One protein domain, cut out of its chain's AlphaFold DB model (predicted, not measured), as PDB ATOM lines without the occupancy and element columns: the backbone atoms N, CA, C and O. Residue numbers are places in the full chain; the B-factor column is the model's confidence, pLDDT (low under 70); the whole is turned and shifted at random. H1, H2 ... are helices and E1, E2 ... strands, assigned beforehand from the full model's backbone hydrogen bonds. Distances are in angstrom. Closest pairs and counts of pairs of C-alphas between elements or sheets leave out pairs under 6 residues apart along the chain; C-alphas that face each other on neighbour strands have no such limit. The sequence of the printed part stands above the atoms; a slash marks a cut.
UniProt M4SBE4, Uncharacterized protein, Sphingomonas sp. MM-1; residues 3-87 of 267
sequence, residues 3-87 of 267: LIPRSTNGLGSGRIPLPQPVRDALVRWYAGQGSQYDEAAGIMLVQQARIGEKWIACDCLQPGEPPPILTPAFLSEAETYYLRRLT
ATOM      1  N   LEU A   3      24.503  22.599   0.282       95.88
ATOM      2  CA  LEU A   3      23.273  23.355   0.069       95.88
ATOM      3  C   LEU A   3      22.423  23.310   1.339       95.88
ATOM      4  O   LEU A   3      22.219  22.244   1.922       95.88
ATOM      5  N   ILE A   4      21.896  24.463   1.739       94.31
ATOM      6  CA  ILE A   4      21.036  24.626   2.917       94.31
ATOM      7  C   ILE A   4      19.764  25.402   2.554       94.31
ATOM      8  O   ILE A   4      19.806  26.230   1.644       94.31
ATOM      9  N   PRO A   5      18.618  25.185   3.221       91.81
ATOM     10  CA  PRO A   5      17.430  26.014   3.008       91.81
ATOM     11  C   PRO A   5      17.670  27.475   3.424       91.81
ATOM     12  O   PRO A   5      18.297  27.727   4.456       91.81
ATOM     13  N   ARG A   6      17.112  28.436   2.667       88.38
ATOM     14  CA  ARG A   6      17.256  29.889   2.930       88.38
ATOM     15  C   ARG A   6      16.744  30.352   4.299       88.38
ATOM     16  O   ARG A   6      17.098  31.429   4.758       88.38
ATOM     17  N   SER A   7      15.892  29.574   4.951       80.25
ATOM     18  CA  SER A   7      15.315  29.911   6.255       80.25
ATOM     19  C   SER A   7      16.165  29.456   7.446       80.25
ATOM     20  O   SER A   7      15.728  29.602   8.581       80.25
ATOM     21  N   THR A   8      17.361  28.897   7.223       83.81
ATOM     22  CA  THR A   8      18.168  28.280   8.290       83.81
ATOM     23  C   THR A   8      19.494  29.003   8.528       83.81
ATOM     24  O   THR A   8      20.044  29.633   7.626       83.81
ATOM     25  N   ASN A   9      20.045  28.848   9.736       82.12
ATOM     26  CA  ASN A   9      21.431  29.202  10.079       82.12
ATOM     27  C   ASN A   9      22.452  28.176   9.551       82.12
ATOM     28  O   ASN A   9      23.625  28.206   9.899       82.12
ATOM     29  N   GLY A  10      21.990  27.213   8.753       83.38
ATOM     30  CA  GLY A  10      22.823  26.181   8.185       83.38
ATOM     31  C   GLY A  10      23.198  25.049   9.131       83.38
ATOM     32  O   GLY A  10      23.839  24.151   8.627       83.38
ATOM     33  N   LEU A  11      22.830  24.997  10.420       82.56
ATOM     34  CA  LEU A  11      23.203  23.905  11.359       82.56
ATOM     35  C   LEU A  11      22.272  22.678  11.367       82.56
ATOM     36  O   LEU A  11      22.608  21.661  11.965       82.56
ATOM     37  N   GLY A  12      21.121  22.748  10.699       78.62
ATOM     38  CA  GLY A  12      20.103  21.692  10.743       78.62
ATOM     39  C   GLY A  12      20.353  20.484   9.829       78.62
ATOM     40  O   GLY A  12      21.223  20.490   8.960       78.62
ATOM     41  N   SER A  13      19.496  19.470   9.964       76.62
ATOM     42  CA  SER A  13      19.511  18.215   9.188       76.62
ATOM     43  C   SER A  13      19.213  18.372   7.689       76.62
ATOM     44  O   SER A  13      19.405  17.438   6.921       76.62
ATOM     45  N   GLY A  14      18.786  19.557   7.240       82.62
ATOM     46  CA  GLY A  14      18.485  19.855   5.833       82.62
ATOM     47  C   GLY A  14      19.702  20.141   4.944       82.62
ATOM     48  O   GLY A  14      19.526  20.703   3.860       82.62
ATOM     49  N   ARG A  15      20.923  19.828   5.400       91.06
ATOM     50  CA  ARG A  15      22.168  19.997   4.636       91.06
ATOM     51  C   ARG A  15      22.267  18.941   3.538       91.06
ATOM     52  O   ARG A  15      22.234  17.749   3.817       91.06
ATOM     53  N   ILE A  16      22.484  19.381   2.305       94.12
ATOM     54  CA  ILE A  16      22.777  18.498   1.171       94.12
ATOM     55  C   ILE A  16      24.244  18.718   0.787       94.12
ATOM     56  O   ILE A  16      24.588  19.839   0.409       94.12
ATOM     57  N   PRO A  17      25.137  17.720   0.909       94.88
ATOM     58  CA  PRO A  17      26.549  17.903   0.584       94.88
ATOM     59  C   PRO A  17      26.731  18.238  -0.896       94.88
ATOM     60  O   PRO A  17      26.101  17.632  -1.764       94.88
ATOM     61  N   LEU A  18      27.601  19.207  -1.185       95.69
ATOM     62  CA  LEU A  18      28.019  19.453  -2.561       95.69
ATOM     63  C   LEU A  18      28.918  18.305  -3.030       95.69
ATOM     64  O   LEU A  18      29.850  17.955  -2.302       95.69
ATOM     65  N   PRO A  19      28.700  17.752  -4.239       95.81
ATOM     66  CA  PRO A  19      29.648  16.822  -4.834       95.81
ATOM     67  C   PRO A  19      31.040  17.451  -4.894       95.81
ATOM     68  O   PRO A  19      31.183  18.598  -5.327       95.81
ATOM     69  N   GLN A  20      32.062  16.698  -4.484       94.81
ATOM     70  CA  GLN A  20      33.435  17.196  -4.387       94.81
ATOM     71  C   GLN A  20      33.940  17.862  -5.689       94.81
ATOM     72  O   GLN A  20      34.445  18.980  -5.599       94.81
ATOM     73  N   PRO A  21      33.693  17.314  -6.901       94.94
ATOM     74  CA  PRO A  21      34.106  17.978  -8.142       94.94
ATOM     75  C   PRO A  21      33.474  19.361  -8.344       94.94
ATOM     76  O   PRO A  21      34.129  20.280  -8.822       94.94
ATOM     77  N   VAL A  22      32.206  19.524  -7.951       95.62
ATOM     78  CA  VAL A  22      31.464  20.789  -8.082       95.62
ATOM     79  C   VAL A  22      31.955  21.809  -7.056       95.62
ATOM     80  O   VAL A  22      32.086  22.990  -7.370       95.62
ATOM     81  N   ARG A  23      32.251  21.356  -5.832       95.88
ATOM     82  CA  ARG A  23      32.875  22.184  -4.794       95.88
ATOM     83  C   ARG A  23      34.216  22.734  -5.274       95.88
ATOM     84  O   ARG A  23      34.434  23.940  -5.201       95.88
ATOM     85  N   ASP A  24      35.082  21.863  -5.777       96.00
ATOM     86  CA  ASP A  24      36.433  22.246  -6.183       96.00
ATOM     87  C   ASP A  24      36.411  23.155  -7.414       96.00
ATOM     88  O   ASP A  24      37.155  24.132  -7.465       96.00
ATOM     89  N   ALA A  25      35.505  22.891  -8.360       96.44
ATOM     90  CA  ALA A  25      35.246  23.771  -9.495       96.44
ATOM     91  C   ALA A  25      34.823  25.177  -9.049       96.44
ATOM     92  O   ALA A  25      35.417  26.163  -9.479       96.44
ATOM     93  N   LEU A  26      33.852  25.277  -8.133       96.50
ATOM     94  CA  LEU A  26      33.393  26.565  -7.610       96.50
ATOM     95  C   LEU A  26      34.537  27.349  -6.954       96.50
ATOM     96  O   LEU A  26      34.659  28.552  -7.178       96.50
ATOM     97  N   VAL A  27      35.357  26.674  -6.144       95.88
ATOM     98  CA  VAL A  27      36.488  27.295  -5.444       95.88
ATOM     99  C   VAL A  27      37.556  27.764  -6.429       95.88
ATOM    100  O   VAL A  27      37.944  28.929  -6.366       95.88
ATOM    101  N   ARG A  28      37.994  26.906  -7.364       96.06
ATOM    102  CA  ARG A  28      38.981  27.274  -8.395       96.06
ATOM    103  C   ARG A  28      38.498  28.442  -9.235       96.06
ATOM    104  O   ARG A  28      39.235  29.406  -9.415       96.06
ATOM    105  N   TRP A  29      37.256  28.371  -9.718       95.94
ATOM    106  CA  TRP A  29      36.661  29.442 -10.508       95.94
ATOM    107  C   TRP A  29      36.631  30.753  -9.731       95.94
ATOM    108  O   TRP A  29      37.147  31.761 -10.206       95.94
ATOM    109  N   TYR A  30      36.086  30.739  -8.511       93.31
ATOM    110  CA  TYR A  30      35.987  31.946  -7.698       93.31
ATOM    111  C   TYR A  30      37.362  32.554  -7.394       93.31
ATOM    112  O   TYR A  30      37.502  33.771  -7.421       93.31
ATOM    113  N   ALA A  31      38.384  31.729  -7.166       92.06
ATOM    114  CA  ALA A  31      39.758  32.173  -6.934       92.06
ATOM    115  C   ALA A  31      40.498  32.652  -8.202       92.06
ATOM    116  O   ALA A  31      41.676  32.988  -8.111       92.06
ATOM    117  N   GLY A  32      39.856  32.662  -9.376       90.56
ATOM    118  CA  GLY A  32      40.488  33.052 -10.644       90.56
ATOM    119  C   GLY A  32      41.429  31.997 -11.234       90.56
ATOM    120  O   GLY A  32      42.188  32.280 -12.153       90.56
ATOM    121  N   GLN A  33      41.381  30.768 -10.719       92.19
ATOM    122  CA  GLN A  33      42.238  29.641 -11.110       92.19
ATOM    123  C   GLN A  33      41.469  28.563 -11.896       92.19
ATOM    124  O   GLN A  33      41.986  27.473 -12.138       92.19
ATOM    125  N   GLY A  34      40.203  28.825 -12.231       89.88
ATOM    126  CA  GLY A  34      39.301  27.866 -12.863       89.88
ATOM    127  C   GLY A  34      39.275  27.958 -14.388       89.88
ATOM    128  O   GLY A  34      39.497  29.009 -14.982       89.88
ATOM    129  N   SER A  35      38.944  26.835 -15.013       94.12
ATOM    130  CA  SER A  35      38.640  26.713 -16.439       94.12
ATOM    131  C   SER A  35      37.185  27.094 -16.754       94.12
ATOM    132  O   SER A  35      36.354  27.240 -15.860       94.12
ATOM    133  N   GLN A  36      36.829  27.155 -18.041       89.81
ATOM    134  CA  GLN A  36      35.427  27.308 -18.465       89.81
ATOM    135  C   GLN A  36      34.531  26.149 -17.993       89.81
ATOM    136  O   GLN A  36      33.343  26.345 -17.741       89.81
ATOM    137  N   TYR A  37      35.084  24.942 -17.827       92.75
ATOM    138  CA  TYR A  37      34.343  23.817 -17.247       92.75
ATOM    139  C   TYR A  37      34.030  24.050 -15.766       92.75
ATOM    140  O   TYR A  37      32.952  23.677 -15.299       92.75
ATOM    141  N   ASP A  38      34.946  24.697 -15.040       95.38
ATOM    142  CA  ASP A  38      34.729  25.067 -13.643       95.38
ATOM    143  C   ASP A  38      33.657  26.161 -13.522       95.38
ATOM    144  O   ASP A  38      32.777  26.065 -12.662       95.38
ATOM    145  N   GLU A  39      33.666  27.146 -14.430       93.81
ATOM    146  CA  GLU A  39      32.607  28.156 -14.534       93.81
ATOM    147  C   GLU A  39      31.247  27.506 -14.797       93.81
ATOM    148  O   GLU A  39      30.293  27.755 -14.063       93.81
ATOM    149  N   ALA A  40      31.153  26.629 -15.802       91.56
ATOM    150  CA  ALA A  40      29.910  25.957 -16.167       91.56
ATOM    151  C   ALA A  40      29.347  25.112 -15.011       91.56
ATOM    152  O   ALA A  40      28.147  25.165 -14.722       91.56
ATOM    153  N   ALA A  41      30.206  24.375 -14.299       93.62
ATOM    154  CA  ALA A  41      29.816  23.633 -13.102       93.62
ATOM    155  C   ALA A  41      29.327  24.571 -11.981       93.62
ATOM    156  O   ALA A  41      28.315  24.289 -11.330       93.62
ATOM    157  N   GLY A  42      30.000  25.710 -11.791       93.88
ATOM    158  CA  GLY A  42      29.599  26.760 -10.860       93.88
ATOM    159  C   GLY A  42      28.246  27.383 -11.212       93.88
ATOM    160  O   GLY A  42      27.388  27.498 -10.337       93.88
ATOM    161  N   ILE A  43      28.016  27.722 -12.485       92.19
ATOM    162  CA  ILE A  43      26.746  28.251 -13.012       92.19
ATOM    163  C   ILE A  43      25.614  27.264 -12.745       92.19
ATOM    164  O   ILE A  43      24.575  27.639 -12.196       92.19
ATOM    165  N   MET A  44      25.824  25.990 -13.079       91.69
ATOM    166  CA  MET A  44      24.835  24.946 -12.835       91.69
ATOM    167  C   MET A  44      24.490  24.867 -11.343       91.69
ATOM    168  O   MET A  44      23.312  24.870 -10.984       91.69
ATOM    169  N   LEU A  45      25.493  24.876 -10.460       94.94
ATOM    170  CA  LEU A  45      25.280  24.887  -9.014       94.94
ATOM    171  C   LEU A  45      24.446  26.096  -8.564       94.94
ATOM    172  O   LEU A  45      23.472  25.925  -7.828       94.94
ATOM    173  N   VAL A  46      24.801  27.315  -8.981       92.75
ATOM    174  CA  VAL A  46      24.090  28.523  -8.533       92.75
ATOM    175  C   VAL A  46      22.663  28.587  -9.067       92.75
ATOM    176  O   VAL A  46      21.760  28.999  -8.334       92.75
ATOM    177  N   GLN A  47      22.426  28.140 -10.301       89.88
ATOM    178  CA  GLN A  47      21.086  28.052 -10.878       89.88
ATOM    179  C   GLN A  47      20.226  27.048 -10.103       89.88
ATOM    180  O   GLN A  47      19.127  27.399  -9.670       89.88
ATOM    181  N   GLN A  48      20.744  25.843  -9.840       90.38
ATOM    182  CA  GLN A  48      20.032  24.820  -9.066       90.38
ATOM    183  C   GLN A  48      19.760  25.272  -7.629       90.38
ATOM    184  O   GLN A  48      18.642  25.125  -7.133       90.38
ATOM    185  N   ALA A  49      20.734  25.908  -6.972       91.94
ATOM    186  CA  ALA A  49      20.540  26.486  -5.648       91.94
ATOM    187  C   ALA A  49      19.439  27.558  -5.652       91.94
ATOM    188  O   ALA A  49      18.627  27.623  -4.731       91.94
ATOM    189  N   ARG A  50      19.358  28.393  -6.695       88.25
ATOM    190  CA  ARG A  50      18.303  29.409  -6.802       88.25
ATOM    191  C   ARG A  50      16.924  28.809  -7.035       88.25
ATOM    192  O   ARG A  50      15.997  29.250  -6.358       88.25
ATOM    193  N   ILE A  51      16.811  27.843  -7.948       86.31
ATOM    194  CA  ILE A  51      15.564  27.124  -8.259       86.31
ATOM    195  C   ILE A  51      15.055  26.386  -7.019       86.31
ATOM    196  O   ILE A  51      13.877  26.472  -6.695       86.31
ATOM    197  N   GLY A  52      15.947  25.711  -6.292       88.12
ATOM    198  CA  GLY A  52      15.610  24.948  -5.090       88.12
ATOM    199  C   GLY A  52      15.496  25.771  -3.805       88.12
ATOM    200  O   GLY A  52      15.450  25.179  -2.727       88.12
ATOM    201  N   GLU A  53      15.520  27.106  -3.892       90.38
ATOM    202  CA  GLU A  53      15.522  28.016  -2.739       90.38
ATOM    203  C   GLU A  53      16.544  27.623  -1.659       90.38
ATOM    204  O   GLU A  53      16.248  27.519  -0.463       90.38
ATOM    205  N   LYS A  54      17.784  27.398  -2.095       93.88
ATOM    206  CA  LYS A  54      18.928  27.057  -1.249       93.88
ATOM    207  C   LYS A  54      19.975  28.171  -1.220       93.88
ATOM    208  O   LYS A  54      20.050  29.018  -2.115       93.88
ATOM    209  N   TRP A  55      20.790  28.145  -0.175       94.81
ATOM    210  CA  TRP A  55      22.070  28.842  -0.063       94.81
ATOM    211  C   TRP A  55      23.211  27.836   0.039       94.81
ATOM    212  O   TRP A  55      22.973  26.640   0.194       94.81
ATOM    213  N   ILE A  56      24.443  28.330  -0.046       95.81
ATOM    214  CA  ILE A  56      25.661  27.531   0.031       95.81
ATOM    215  C   ILE A  56      26.320  27.783   1.392       95.81
ATOM    216  O   ILE A  56      26.744  28.898   1.685       95.81
ATOM    217  N   ALA A  57      26.406  26.749   2.222       95.19
ATOM    218  CA  ALA A  57      27.138  26.747   3.483       95.19
ATOM    219  C   ALA A  57      28.597  26.338   3.249       95.19
ATOM    220  O   ALA A  57      28.878  25.265   2.692       95.19
ATOM    221  N   CYS A  58      29.522  27.188   3.683       95.06
ATOM    222  CA  CYS A  58      30.952  26.930   3.627       95.06
ATOM    223  C   CYS A  58      31.395  26.004   4.766       95.06
ATOM    224  O   CYS A  58      30.813  26.006   5.844       95.06
ATOM    225  N   ASP A  59      32.431  25.211   4.520       93.31
ATOM    226  CA  ASP A  59      33.044  24.292   5.482       93.31
ATOM    227  C   ASP A  59      34.417  24.770   5.968       93.31
ATOM    228  O   ASP A  59      35.241  23.961   6.370       93.31
ATOM    229  N   CYS A  60      34.676  26.080   5.900       94.31
ATOM    230  CA  CYS A  60      35.946  26.663   6.343       94.31
ATOM    231  C   CYS A  60      36.064  26.848   7.863       94.31
ATOM    232  O   CYS A  60      37.153  27.150   8.337       94.31
ATOM    233  N   LEU A  61      34.966  26.690   8.609       92.44
ATOM    234  CA  LEU A  61      34.959  26.717  10.074       92.44
ATOM    235  C   LEU A  61      34.862  25.299  10.645       92.44
ATOM    236  O   LEU A  61      34.558  24.344   9.924       92.44
ATOM    237  N   GLN A  62      35.115  25.175  11.948       86.88
ATOM    238  CA  GLN A  62      35.130  23.887  12.632       86.88
ATOM    239  C   GLN A  62      33.751  23.200  12.603       86.88
ATOM    240  O   GLN A  62      32.707  23.865  12.621       86.88
ATOM    241  N   PRO A  63      33.706  21.855  12.577       81.56
ATOM    242  CA  PRO A  63      32.452  21.122  12.684       81.56
ATOM    243  C   PRO A  63      31.690  21.493  13.965       81.56
ATOM    244  O   PRO A  63      32.253  21.481  15.053       81.56
ATOM    245  N   GLY A  64      30.394  21.784  13.836       79.12
ATOM    246  CA  GLY A  64      29.524  22.151  14.963       79.12
ATOM    247  C   GLY A  64      29.276  23.654  15.107       79.12
ATOM    248  O   GLY A  64      28.285  24.038  15.725       79.12
ATOM    249  N   GLU A  65      30.084  24.502  14.469       85.81
ATOM    250  CA  GLU A  65      29.833  25.942  14.402       85.81
ATOM    251  C   GLU A  65      28.853  26.298  13.269       85.81
ATOM    252  O   GLU A  65      28.775  25.585  12.252       85.81
ATOM    253  N   PRO A  66      28.076  27.394  13.405       89.19
ATOM    254  CA  PRO A  66      27.301  27.930  12.294       89.19
ATOM    255  C   PRO A  66      28.217  28.176  11.084       89.19
ATOM    256  O   PRO A  66      29.227  28.859  11.216       89.19
ATOM    257  N   PRO A  67      27.918  27.628   9.897       93.75
ATOM    258  CA  PRO A  67      28.781  27.816   8.742       93.75
ATOM    259  C   PRO A  67      28.622  29.233   8.167       93.75
ATOM    260  O   PRO A  67      27.503  29.755   8.130       93.75
ATOM    261  N   PRO A  68      29.684  29.828   7.601       94.69
ATOM    262  CA  PRO A  68      29.564  31.024   6.777       94.69
ATOM    263  C   PRO A  68      28.699  30.732   5.547       94.69
ATOM    264  O   PRO A  68      28.795  29.655   4.943       94.69
ATOM    265  N   ILE A  69      27.835  31.678   5.170       94.19
ATOM    266  CA  ILE A  69      26.815  31.466   4.134       94.19
ATOM    267  C   ILE A  69      27.076  32.346   2.911       94.19
ATOM    268  O   ILE A  69      27.177  33.571   3.003       94.19
ATOM    269  N   LEU A  70      27.061  31.708   1.740       94.38
ATOM    270  CA  LEU A  70      27.085  32.340   0.428       94.38
ATOM    271  C   LEU A  70      25.710  32.210  -0.236       94.38
ATOM    272  O   LEU A  70      25.137  31.121  -0.329       94.38
ATOM    273  N   THR A  71      25.181  33.320  -0.746       91.38
ATOM    274  CA  THR A  71      23.983  33.325  -1.591       91.38
ATOM    275  C   THR A  71      24.351  33.655  -3.030       91.38
ATOM    276  O   THR A  71      24.992  34.680  -3.275       91.38
ATOM    277  N   PRO A  72      23.894  32.859  -4.009       90.31
ATOM    278  CA  PRO A  72      23.998  33.255  -5.399       90.31
ATOM    279  C   PRO A  72      23.045  34.414  -5.697       90.31
ATOM    280  O   PRO A  72      21.820  34.277  -5.620       90.31
ATOM    281  N   ALA A  73      23.605  35.565  -6.036       85.00
ATOM    282  CA  ALA A  73      22.887  36.762  -6.444       85.00
ATOM    283  C   ALA A  73      23.074  36.995  -7.948       85.00
ATOM    284  O   ALA A  73      23.984  36.448  -8.562       85.00
ATOM    285  N   PHE A  74      22.154  37.740  -8.561       80.19
ATOM    286  CA  PHE A  74      22.235  38.088  -9.980       80.19
ATOM    287  C   PHE A  74      22.427  39.594 -10.093       80.19
ATOM    288  O   PHE A  74      21.594  40.340  -9.579       80.19
ATOM    289  N   LEU A  75      23.511  40.017 -10.742       75.00
ATOM    290  CA  LEU A  75      23.766  41.415 -11.050       75.00
ATOM    291  C   LEU A  75      23.233  41.700 -12.454       75.00
ATOM    292  O   LEU A  75      23.848  41.318 -13.447       75.00
ATOM    293  N   SER A  76      22.064  42.340 -12.540       62.88
ATOM    294  CA  SER A  76      21.360  42.511 -13.818       62.88
ATOM    295  C   SER A  76      22.079  43.416 -14.816       62.88
ATOM    296  O   SER A  76      21.846  43.278 -16.010       62.88
ATOM    297  N   GLU A  77      22.911  44.346 -14.346       63.72
ATOM    298  CA  GLU A  77      23.655  45.278 -15.208       63.72
ATOM    299  C   GLU A  77      24.828  44.596 -15.920       63.72
ATOM    300  O   GLU A  77      25.036  44.828 -17.104       63.72
ATOM    301  N   ALA A  78      25.542  43.714 -15.217       65.88
ATOM    302  CA  ALA A  78      26.696  42.982 -15.743       65.88
ATOM    303  C   ALA A  78      26.350  41.571 -16.256       65.88
ATOM    304  O   ALA A  78      27.243  40.807 -16.611       65.88
ATOM    305  N   GLU A  79      25.065  41.205 -16.246       72.19
ATOM    306  CA  GLU A  79      24.552  39.913 -16.720       72.19
ATOM    307  C   GLU A  79      25.300  38.691 -16.157       72.19
ATOM    308  O   GLU A  79      25.524  37.702 -16.851       72.19
ATOM    309  N   THR A  80      25.679  38.742 -14.878       81.75
ATOM    310  CA  THR A  80      26.497  37.702 -14.244       81.75
ATOM    311  C   THR A  80      25.945  37.297 -12.881       81.75
ATOM    312  O   THR A  80      25.396  38.116 -12.127       81.75
ATOM    313  N   TYR A  81      26.058  36.011 -12.553       88.06
ATOM    314  CA  TYR A  81      25.876  35.564 -11.177       88.06
ATOM    315  C   TYR A  81      27.071  35.986 -10.335       88.06
ATOM    316  O   TYR A  81      28.194  36.004 -10.811       88.06
ATOM    317  N   TYR A  82      26.857  36.268  -9.058       89.06
ATOM    318  CA  TYR A  82      27.951  36.455  -8.112       89.06
ATOM    319  C   TYR A  82      27.597  35.831  -6.766       89.06
ATOM    320  O   TYR A  82      26.421  35.689  -6.412       89.06
ATOM    321  N   LEU A  83      28.617  35.433  -6.010       91.06
ATOM    322  CA  LEU A  83      28.445  34.907  -4.663       91.06
ATOM    323  C   LEU A  83      28.500  36.058  -3.664       91.06
ATOM    324  O   LEU A  83      29.526  36.712  -3.498       91.06
ATOM    325  N   ARG A  84      27.384  36.302  -2.980       87.88
ATOM    326  CA  ARG A  84      27.304  37.283  -1.900       87.88
ATOM    327  C   ARG A  84      27.461  36.588  -0.553       87.88
ATOM    328  O   ARG A  84      26.724  35.645  -0.267       87.88
ATOM    329  N   ARG A  85      28.342  37.107   0.302       89.81
ATOM    330  CA  ARG A  85      28.440  36.700   1.711       89.81
ATOM    331  C   ARG A  85      27.261  37.244   2.514       89.81
ATOM    332  O   ARG A  85      26.900  38.415   2.377       89.81
ATOM    333  N   LEU A  86      26.651  36.399   3.338       86.88
ATOM    334  CA  LEU A  86      25.617  36.796   4.290       86.88
ATOM    335  C   LEU A  86      26.206  36.760   5.695       86.88
ATOM    336  O   LEU A  86      26.333  35.687   6.268       86.88
ATOM    337  N   THR A  87      26.536  37.933   6.225       82.62
ATOM    338  CA  THR A  87      27.236  38.109   7.504       82.62
ATOM    339  C   THR A  87      26.333  38.868   8.471       82.62
ATOM    340  O   THR A  87      25.923  39.995   8.179       82.62
TER     341      THR A  87
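Overview. This is residues 3 to 87 of the 267 residues of an uncharacterized protein of Sphingomonas sp. MM-1 (UniProt M4SBE4). A twisted sheet of four antiparallel strands has one long helix, H2, packed across one of its faces, and a shorter helix, H1, set nearly at right angles to H2 and away from the sheet. The E3-E4 hairpin makes one end of the length, and the loop of residues 58 to 68 reaches out at the opposite end. The printed part has 85 residues, with two named helices and four named strands in the order E1, H1, H2, E2, E3, E4; the sheet runs E1, E2, E3, E4, all antiparallel, and the class is mixed, helices and strands. The whole is compact, with a radius of gyration of the C-alphas of 12.7 A and spans of 34 by 25 by 21 A.

Arrangement. In the sheet, E1, residues 3 to 5, and E4, residues 80 to 86, are the edge strands, and E2, residues 54 to 57, and E3, residues 69 to 75, are inner strands. From edge to edge the strands' lines turn by 113 degrees. E2, E3 and E4 form a meander, each strand the antiparallel neighbour of the one before, with the hairpins E2 and E3, and E3 and E4. The pairing of E2 is staggered: with E1 over residues 54 to 56, with E3 over residues 56 to 57. N 4 and O 55 are 2.9 A apart, N 70 and O 56 2.8 A, and N 73 and O 82 2.8 A, each within hydrogen-bond range. H2, residues 36 to 51, is on one face of the sheet, giving two layers, a helix layer and a sheet layer. Its height over the sheet is 9.1 A. It lies over E3 and E4 and runs across the strands, at 85 degrees to E3 on the local plane. The closest C-alphas of H2 and E3 are those of Val 46 and Pro 72, 5.7 A apart. H1, residues 20 to 30, is not on the sheet. It touches H2, about perpendicular at 75 degrees, the closest C-alphas being those of Ala 25 and Asp 38, 4.4 A apart. H1 is apart from E2, E3 and E4. In H1 and H2 every O i to N i+4 pair is within hydrogen-bond range.

Along the chain. E1 begins at C-alpha 3 at (23.273, 23.355, 0.069). H1 is 15.3 A long and H2 22.3 A, from C-alpha 36 at (35.427, 27.308, -18.465). E1 measures 7.1 A, E2 9.5 A, E3 18.4 A and E4 18.6 A, ending at C-alpha 86 at (25.617, 36.796, 4.290).

Size, cuts and confidence. The two C-alphas farthest apart, those of Gly 64 and Glu 77, are 38.5 A apart. The printed part has no cut. The links E1 to H1 and E2 to E3 are long, with 14 and 11 residues. The mean pLDDT of the printed part is 89.3, and residues 76 to 78 are under 70.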